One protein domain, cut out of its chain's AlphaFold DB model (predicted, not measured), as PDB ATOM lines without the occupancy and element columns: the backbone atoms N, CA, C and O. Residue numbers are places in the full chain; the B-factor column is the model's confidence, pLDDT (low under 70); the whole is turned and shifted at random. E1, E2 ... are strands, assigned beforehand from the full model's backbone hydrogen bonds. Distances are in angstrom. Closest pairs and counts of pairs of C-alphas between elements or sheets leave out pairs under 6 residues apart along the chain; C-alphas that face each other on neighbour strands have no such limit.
ATOM      1  N   GLY A  91      27.620  47.970  22.155       84.81
ATOM      2  CA  GLY A  91      26.482  47.250  21.582       84.81
ATOM      3  C   GLY A  91      26.811  45.896  20.948       84.81
ATOM      4  O   GLY A  91      25.882  45.182  20.584       84.81
ATOM      5  N   GLN A  92      28.085  45.498  20.839       88.94
ATOM      6  CA  GLN A  92      28.448  44.184  20.300       88.94
ATOM      7  C   GLN A  92      27.947  43.048  21.207       88.94
ATOM      8  O   GLN A  92      27.976  43.159  22.434       88.94
ATOM      9  N   TRP A  93      27.524  41.944  20.603       90.50
ATOM     10  CA  TRP A  93      27.144  40.703  21.270       90.50
ATOM     11  C   TRP A  93      28.293  39.702  21.246       90.50
ATOM     12  O   TRP A  93      29.011  39.599  20.255       90.50
ATOM     13  N   HIS A  94      28.433  38.927  22.317       91.25
ATOM     14  CA  HIS A  94      29.321  37.772  22.397       91.25
ATOM     15  C   HIS A  94      28.475  36.529  22.649       91.25
ATOM     16  O   HIS A  94      27.939  36.342  23.741       91.25
ATOM     17  N   CYS A  95      28.335  35.698  21.623       93.19
ATOM     18  CA  CYS A  95      27.584  34.458  21.675       93.19
ATOM     19  C   CYS A  95      28.509  33.266  21.959       93.19
ATOM     20  O   CYS A  95      29.441  32.988  21.208       93.19
ATOM     21  N   MET A  96      28.207  32.518  23.018       93.94
ATOM     22  CA  MET A  96      28.904  31.294  23.432       93.94
ATOM     23  C   MET A  96      28.001  30.059  23.240       93.94
ATOM     24  O   MET A  96      28.000  29.151  24.073       93.94
ATOM     25  N   THR A  97      27.176  30.065  22.188       90.50
ATOM     26  CA  THR A  97      26.163  29.046  21.851       90.50
ATOM     27  C   THR A  97      25.002  28.990  22.847       90.50
ATOM     28  O   THR A  97      23.915  29.465  22.538       90.50
ATOM     29  N   ASN A  98      25.232  28.513  24.074       92.38
ATOM     30  CA  ASN A  98      24.187  28.333  25.099       92.38
ATOM     31  C   ASN A  98      24.146  29.486  26.112       92.38
ATOM     32  O   ASN A  98      23.528  29.400  27.174       92.38
ATOM     33  N   SER A  99      24.849  30.576  25.814       93.19
ATOM     34  CA  SER A  99      24.874  31.784  26.638       93.19
ATOM     35  C   SER A  99      25.378  32.976  25.834       93.19
ATOM     36  O   SER A  99      26.056  32.791  24.823       93.19
ATOM     37  N   PHE A 100      25.090  34.189  26.297       93.00
ATOM     38  CA  PHE A 100      25.506  35.417  25.626       93.00
ATOM     39  C   PHE A 100      25.869  36.542  26.602       93.00
ATOM     40  O   PHE A 100      25.490  36.526  27.775       93.00
ATOM     41  N   GLN A 101      26.597  37.536  26.095       93.56
ATOM     42  CA  GLN A 101      26.866  38.818  26.753       93.56
ATOM     43  C   GLN A 101      26.680  39.964  25.753       93.56
ATOM     44  O   GLN A 101      26.852  39.765  24.549       93.56
ATOM     45  N   ARG A 102      26.370  41.168  26.245       90.56
ATOM     46  CA  ARG A 102      26.316  42.397  25.440       90.56
ATOM     47  C   ARG A 102      27.291  43.432  25.986       90.56
ATOM     48  O   ARG A 102      27.362  43.623  27.197       90.56
ATOM     49  N   CYS A 103      28.026  44.096  25.105       88.62
ATOM     50  CA  CYS A 103      28.865  45.224  25.471       88.62
ATOM     51  C   CYS A 103      27.991  46.455  25.734       88.62
ATOM     52  O   CYS A 103      27.265  46.897  24.840       88.62
ATOM     53  N   ALA A 104      28.094  47.017  26.936       81.25
ATOM     54  CA  ALA A 104      27.504  48.299  27.293       81.25
ATOM     55  C   ALA A 104      28.423  49.040  28.273       81.25
ATOM     56  O   ALA A 104      28.954  48.446  29.210       81.25
ATOM     57  N   GLU A 105      28.608  50.342  28.066       81.06
ATOM     58  CA  GLU A 105      29.409  51.216  28.940       81.06
ATOM     59  C   GLU A 105      30.865  50.749  29.107       81.06
ATOM     60  O   GLU A 105      31.502  50.951  30.143       81.06
ATOM     61  N   GLY A 106      31.402  50.109  28.071       77.81
ATOM     62  CA  GLY A 106      32.764  49.588  28.048       77.81
ATOM     63  C   GLY A 106      33.010  48.316  28.818       77.81
ATOM     64  O   GLY A 106      34.162  47.953  29.068       77.81
ATOM     65  N   HIS A 107      31.943  47.620  29.173       79.38
ATOM     66  CA  HIS A 107      32.031  46.364  29.882       79.38
ATOM     67  C   HIS A 107      31.088  45.352  29.246       79.38
ATOM     68  O   HIS A 107      30.008  45.689  28.753       79.38
ATOM     69  N   TRP A 108      31.503  44.091  29.249       84.00
ATOM     70  CA  TRP A 108      30.574  43.012  28.965       84.00
ATOM     71  C   TRP A 108      29.550  42.921  30.091       84.00
ATOM     72  O   TRP A 108      29.886  43.007  31.274       84.00
ATOM     73  N   SER A 109      28.292  42.710  29.719       85.38
ATOM     74  CA  SER A 109      27.269  42.308  30.669       85.38
ATOM     75  C   SER A 109      27.653  40.994  31.350       85.38
ATOM     76  O   SER A 109      28.494  40.222  30.877       85.38
ATOM     77  N   MET A 110      26.944  40.675  32.428       87.31
ATOM     78  CA  MET A 110      26.967  39.321  32.971       87.31
ATOM     79  C   MET A 110      26.583  38.315  31.878       87.31
ATOM     80  O   MET A 110      25.795  38.627  30.979       87.31
ATOM     81  N   LYS A 111      27.167  37.117  31.958       90.75
ATOM     82  CA  LYS A 111      26.825  35.996  31.085       90.75
ATOM     83  C   LYS A 111      25.391  35.560  31.365       90.75
ATOM     84  O   LYS A 111      25.079  35.104  32.462       90.75
ATOM     85  N   MET A 112      24.539  35.702  30.360       91.44
ATOM     86  CA  MET A 112      23.146  35.280  30.399       91.44
ATOM     87  C   MET A 112      23.036  33.909  29.746       91.44
ATOM     88  O   MET A 112      23.486  33.724  28.616       91.44
ATOM     89  N   ASN A 113      22.465  32.940  30.456       92.56
ATOM     90  CA  ASN A 113      22.200  31.622  29.888       92.56
ATOM     91  C   ASN A 113      21.034  31.702  28.898       92.56
ATOM     92  O   ASN A 113      20.089  32.467  29.100       92.56
ATOM     93  N   MET A 114      21.109  30.899  27.841       91.94
ATOM     94  CA  MET A 114      19.995  30.697  26.920       91.94
ATOM     95  C   MET A 114      18.895  29.864  27.589       91.94
ATOM     96  O   MET A 114      19.150  29.137  28.552       91.94
ATOM     97  N   ALA A 115      17.669  29.972  27.076       90.50
ATOM     98  CA  ALA A 115      16.603  29.054  27.459       90.50
ATOM     99  C   ALA A 115      16.942  27.629  26.984       90.50
ATOM    100  O   ALA A 115      17.672  27.454  26.005       90.50
ATOM    101  N   GLU A 116      16.409  26.616  27.666       90.81
ATOM    102  CA  GLU A 116      16.585  25.218  27.263       90.81
ATOM    103  C   GLU A 116      16.117  25.003  25.817       90.81
ATOM    104  O   GLU A 116      15.098  25.555  25.399       90.81
ATOM    105  N   GLY A 117      16.893  24.240  25.043       89.62
ATOM    106  CA  GLY A 117      16.613  23.999  23.629       89.62
ATOM    107  C   GLY A 117      16.778  25.233  22.740       89.62
ATOM    108  O   GLY A 117      16.241  25.253  21.637       89.62
ATOM    109  N   THR A 118      17.492  26.276  23.178       91.56
ATOM    110  CA  THR A 118      17.797  27.450  22.344       91.56
ATOM    111  C   THR A 118      19.284  27.772  22.336       91.56
ATOM    112  O   THR A 118      19.981  27.608  23.337       91.56
ATOM    113  N   LYS A 119      19.760  28.295  21.207       93.31
ATOM    114  CA  LYS A 119      21.138  28.750  21.016       93.31
ATOM    115  C   LYS A 119      21.168  30.152  20.426       93.31
ATOM    116  O   LYS A 119      20.309  30.520  19.625       93.31
ATOM    117  N   CYS A 120      22.163  30.941  20.805       93.88
ATOM    118  CA  CYS A 120      22.479  32.162  20.079       93.88
ATOM    119  C   CYS A 120      23.323  31.820  18.846       93.88
ATOM    120  O   CYS A 120      24.105  30.866  18.862       93.88
ATOM    121  N   VAL A 121      23.183  32.609  17.784       92.56
ATOM    122  CA  VAL A 121      24.025  32.520  16.587       92.56
ATOM    123  C   VAL A 121      24.191  33.908  15.929       92.56
ATOM    124  O   VAL A 121      23.329  34.772  16.105       92.56
ATOM    125  N   PRO A 122      25.263  34.132  15.145       93.75
ATOM    126  CA  PRO A 122      26.431  33.257  15.010       93.75
ATOM    127  C   PRO A 122      27.225  33.178  16.321       93.75
ATOM    128  O   PRO A 122      27.190  34.101  17.131       93.75
ATOM    129  N   ALA A 123      27.927  32.064  16.539       89.06
ATOM    130  CA  ALA A 123      28.853  31.953  17.662       89.06
ATOM    131  C   ALA A 123      30.001  32.964  17.511       89.06
ATOM    132  O   ALA A 123      30.425  33.280  16.397       89.06
ATOM    133  N   GLY A 124      30.518  33.456  18.635       88.50
ATOM    134  CA  GLY A 124      31.528  34.509  18.672       88.50
ATOM    135  C   GLY A 124      30.924  35.912  18.735       88.50
ATOM    136  O   GLY A 124      29.831  36.118  19.264       88.50
ATOM    137  N   TYR A 125      31.680  36.899  18.261       88.12
ATOM    138  CA  TYR A 125      31.294  38.305  18.335       88.12
ATOM    139  C   TYR A 125      30.432  38.719  17.141       88.12
ATOM    140  O   TYR A 125      30.800  38.473  15.995       88.12
ATOM    141  N   THR A 126      29.311  39.390  17.399       88.00
ATOM    142  CA  THR A 126      28.358  39.815  16.363       88.00
ATOM    143  C   THR A 126      27.705  41.155  16.711       88.00
ATOM    144  O   THR A 126      27.741  41.593  17.857       88.00
ATOM    145  N   ASP A 127      27.137  41.839  15.724       87.31
ATOM    146  CA  ASP A 127      26.386  43.087  15.914       87.31
ATOM    147  C   ASP A 127      24.894  42.837  16.219       87.31
ATOM    148  O   ASP A 127      24.425  41.695  16.213       87.31
ATOM    149  N   ASP A 128      24.155  43.919  16.490       86.38
ATOM    150  CA  ASP A 128      22.711  43.898  16.773       86.38
ATOM    151  C   ASP A 128      21.866  43.355  15.599       86.38
ATOM    152  O   ASP A 128      20.751  42.891  15.826       86.38
ATOM    153  N   PHE A 129      22.357  43.410  14.355       84.56
ATOM    154  CA  PHE A 129      21.600  42.965  13.177       84.56
ATOM    155  C   PHE A 129      21.765  41.468  12.908       84.56
ATOM    156  O   PHE A 129      20.854  40.826  12.389       84.56
ATOM    157  N   ASN A 130      22.929  40.920  13.243       86.44
ATOM    158  CA  ASN A 130      23.287  39.533  12.967       86.44
ATOM    159  C   ASN A 130      23.041  38.599  14.161       86.44
ATOM    160  O   ASN A 130      22.944  37.383  13.967       86.44
ATOM    161  N   PHE A 131      22.925  39.147  15.378       91.06
ATOM    162  CA  PHE A 131      22.568  38.374  16.565       91.06
ATOM    163  C   PHE A 131      21.138  37.840  16.466       91.06
ATOM    164  O   PHE A 131      20.178  38.598  16.322       91.06
ATOM    165  N   ARG A 132      20.982  36.525  16.609       93.69
ATOM    166  CA  ARG A 132      19.671  35.873  16.657       93.69
ATOM    167  C   ARG A 132      19.678  34.683  17.607       93.69
ATOM    168  O   ARG A 132      20.724  34.109  17.910       93.69
ATOM    169  N   ILE A 133      18.485  34.325  18.063       93.19
ATOM    170  CA  ILE A 133      18.230  33.147  18.888       93.19
ATOM    171  C   ILE A 133      17.502  32.126  18.020       93.19
ATOM    172  O   ILE A 133      16.467  32.438  17.433       93.19
ATOM    173  N   GLU A 134      18.048  30.922  17.940       93.00
ATOM    174  CA  GLU A 134      17.474  29.790  17.215       93.00
ATOM    175  C   GLU A 134      17.089  28.685  18.202       93.00
ATOM    176  O   GLU A 134      17.707  28.542  19.260       93.00
ATOM    177  N   HIS A 135      16.082  27.882  17.853       90.88
ATOM    178  CA  HIS A 135      15.804  26.645  18.576       90.88
ATOM    179  C   HIS A 135      16.853  25.598  18.184       90.88
ATOM    180  O   HIS A 135      17.170  25.426  17.005       90.88
ATOM    181  N   GLU A 136      17.397  24.891  19.164       81.94
ATOM    182  CA  GLU A 136      18.213  23.705  18.950       81.94
ATOM    183  C   GLU A 136      17.254  22.578  18.546       81.94
ATOM    184  O   GLU A 136      16.651  21.899  19.373       81.94
ATOM    185  N   GLY A 137      16.961  22.509  17.247       70.56
ATOM    186  CA  GLY A 137      16.113  21.475  16.671       70.56
ATOM    187  C   GLY A 137      16.807  20.125  16.767       70.56
ATOM    188  O   GLY A 137      17.917  19.952  16.268       70.56
TER     189      GLY A 137
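AT A GLANCE: This is residues 91 to 137 of the 183 residues of an uncharacterized protein of Fusarium venenatum (UniProt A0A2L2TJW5). A small three-stranded sheet, E2 - E1 - E4, has a two-stranded sheet, E3 - E5, near one end, and a long loop, residues 105 to 117, folds back along E2. The printed part has 47 residues, no named helix and five named strands, E1 to E5 along the chain; both sheets are antiparallel. The class is all strand, with under half of the residues in named elements. The whole is compact, radius of gyration of the C-alphas 10.2 A, but elongated, spanning 34 by 20 by 12 A.

IN THESE COORDINATES: Find C-alpha 93 at (27.144, 40.703, 21.270), where E1, residues 93 to 95, begins. Next come E2, 99 to 104, 16.7 A long; E3, 118 to 121, 9.9 A; E4, 124 to 126; and E5, 132 to 135, 10.2 A, ending at C-alpha 135, (15.804, 26.645, 18.576).

HOW THE PARTS SIT: Start at inner strand E1: it forms a hairpin with E2, N 94 to O 101 being 2.9 A. Its antiparallel neighbour E4 has O 126 2.8 A from N 93. E3 runs on into E4 at 69 degrees. E3 and E5 are antiparallel, N 119 to O 134 being 2.8 A. The closest C-alphas of E1 and E3, Cys 95 and Cys 120, are 5.8 A apart.

THE WHOLE: The farthest C-alphas, Glu 105 and Gly 137, are 34.8 A apart. The printed part has no cut, the link E2 to E3 is long, and no printed residue is under 70 in pLDDT.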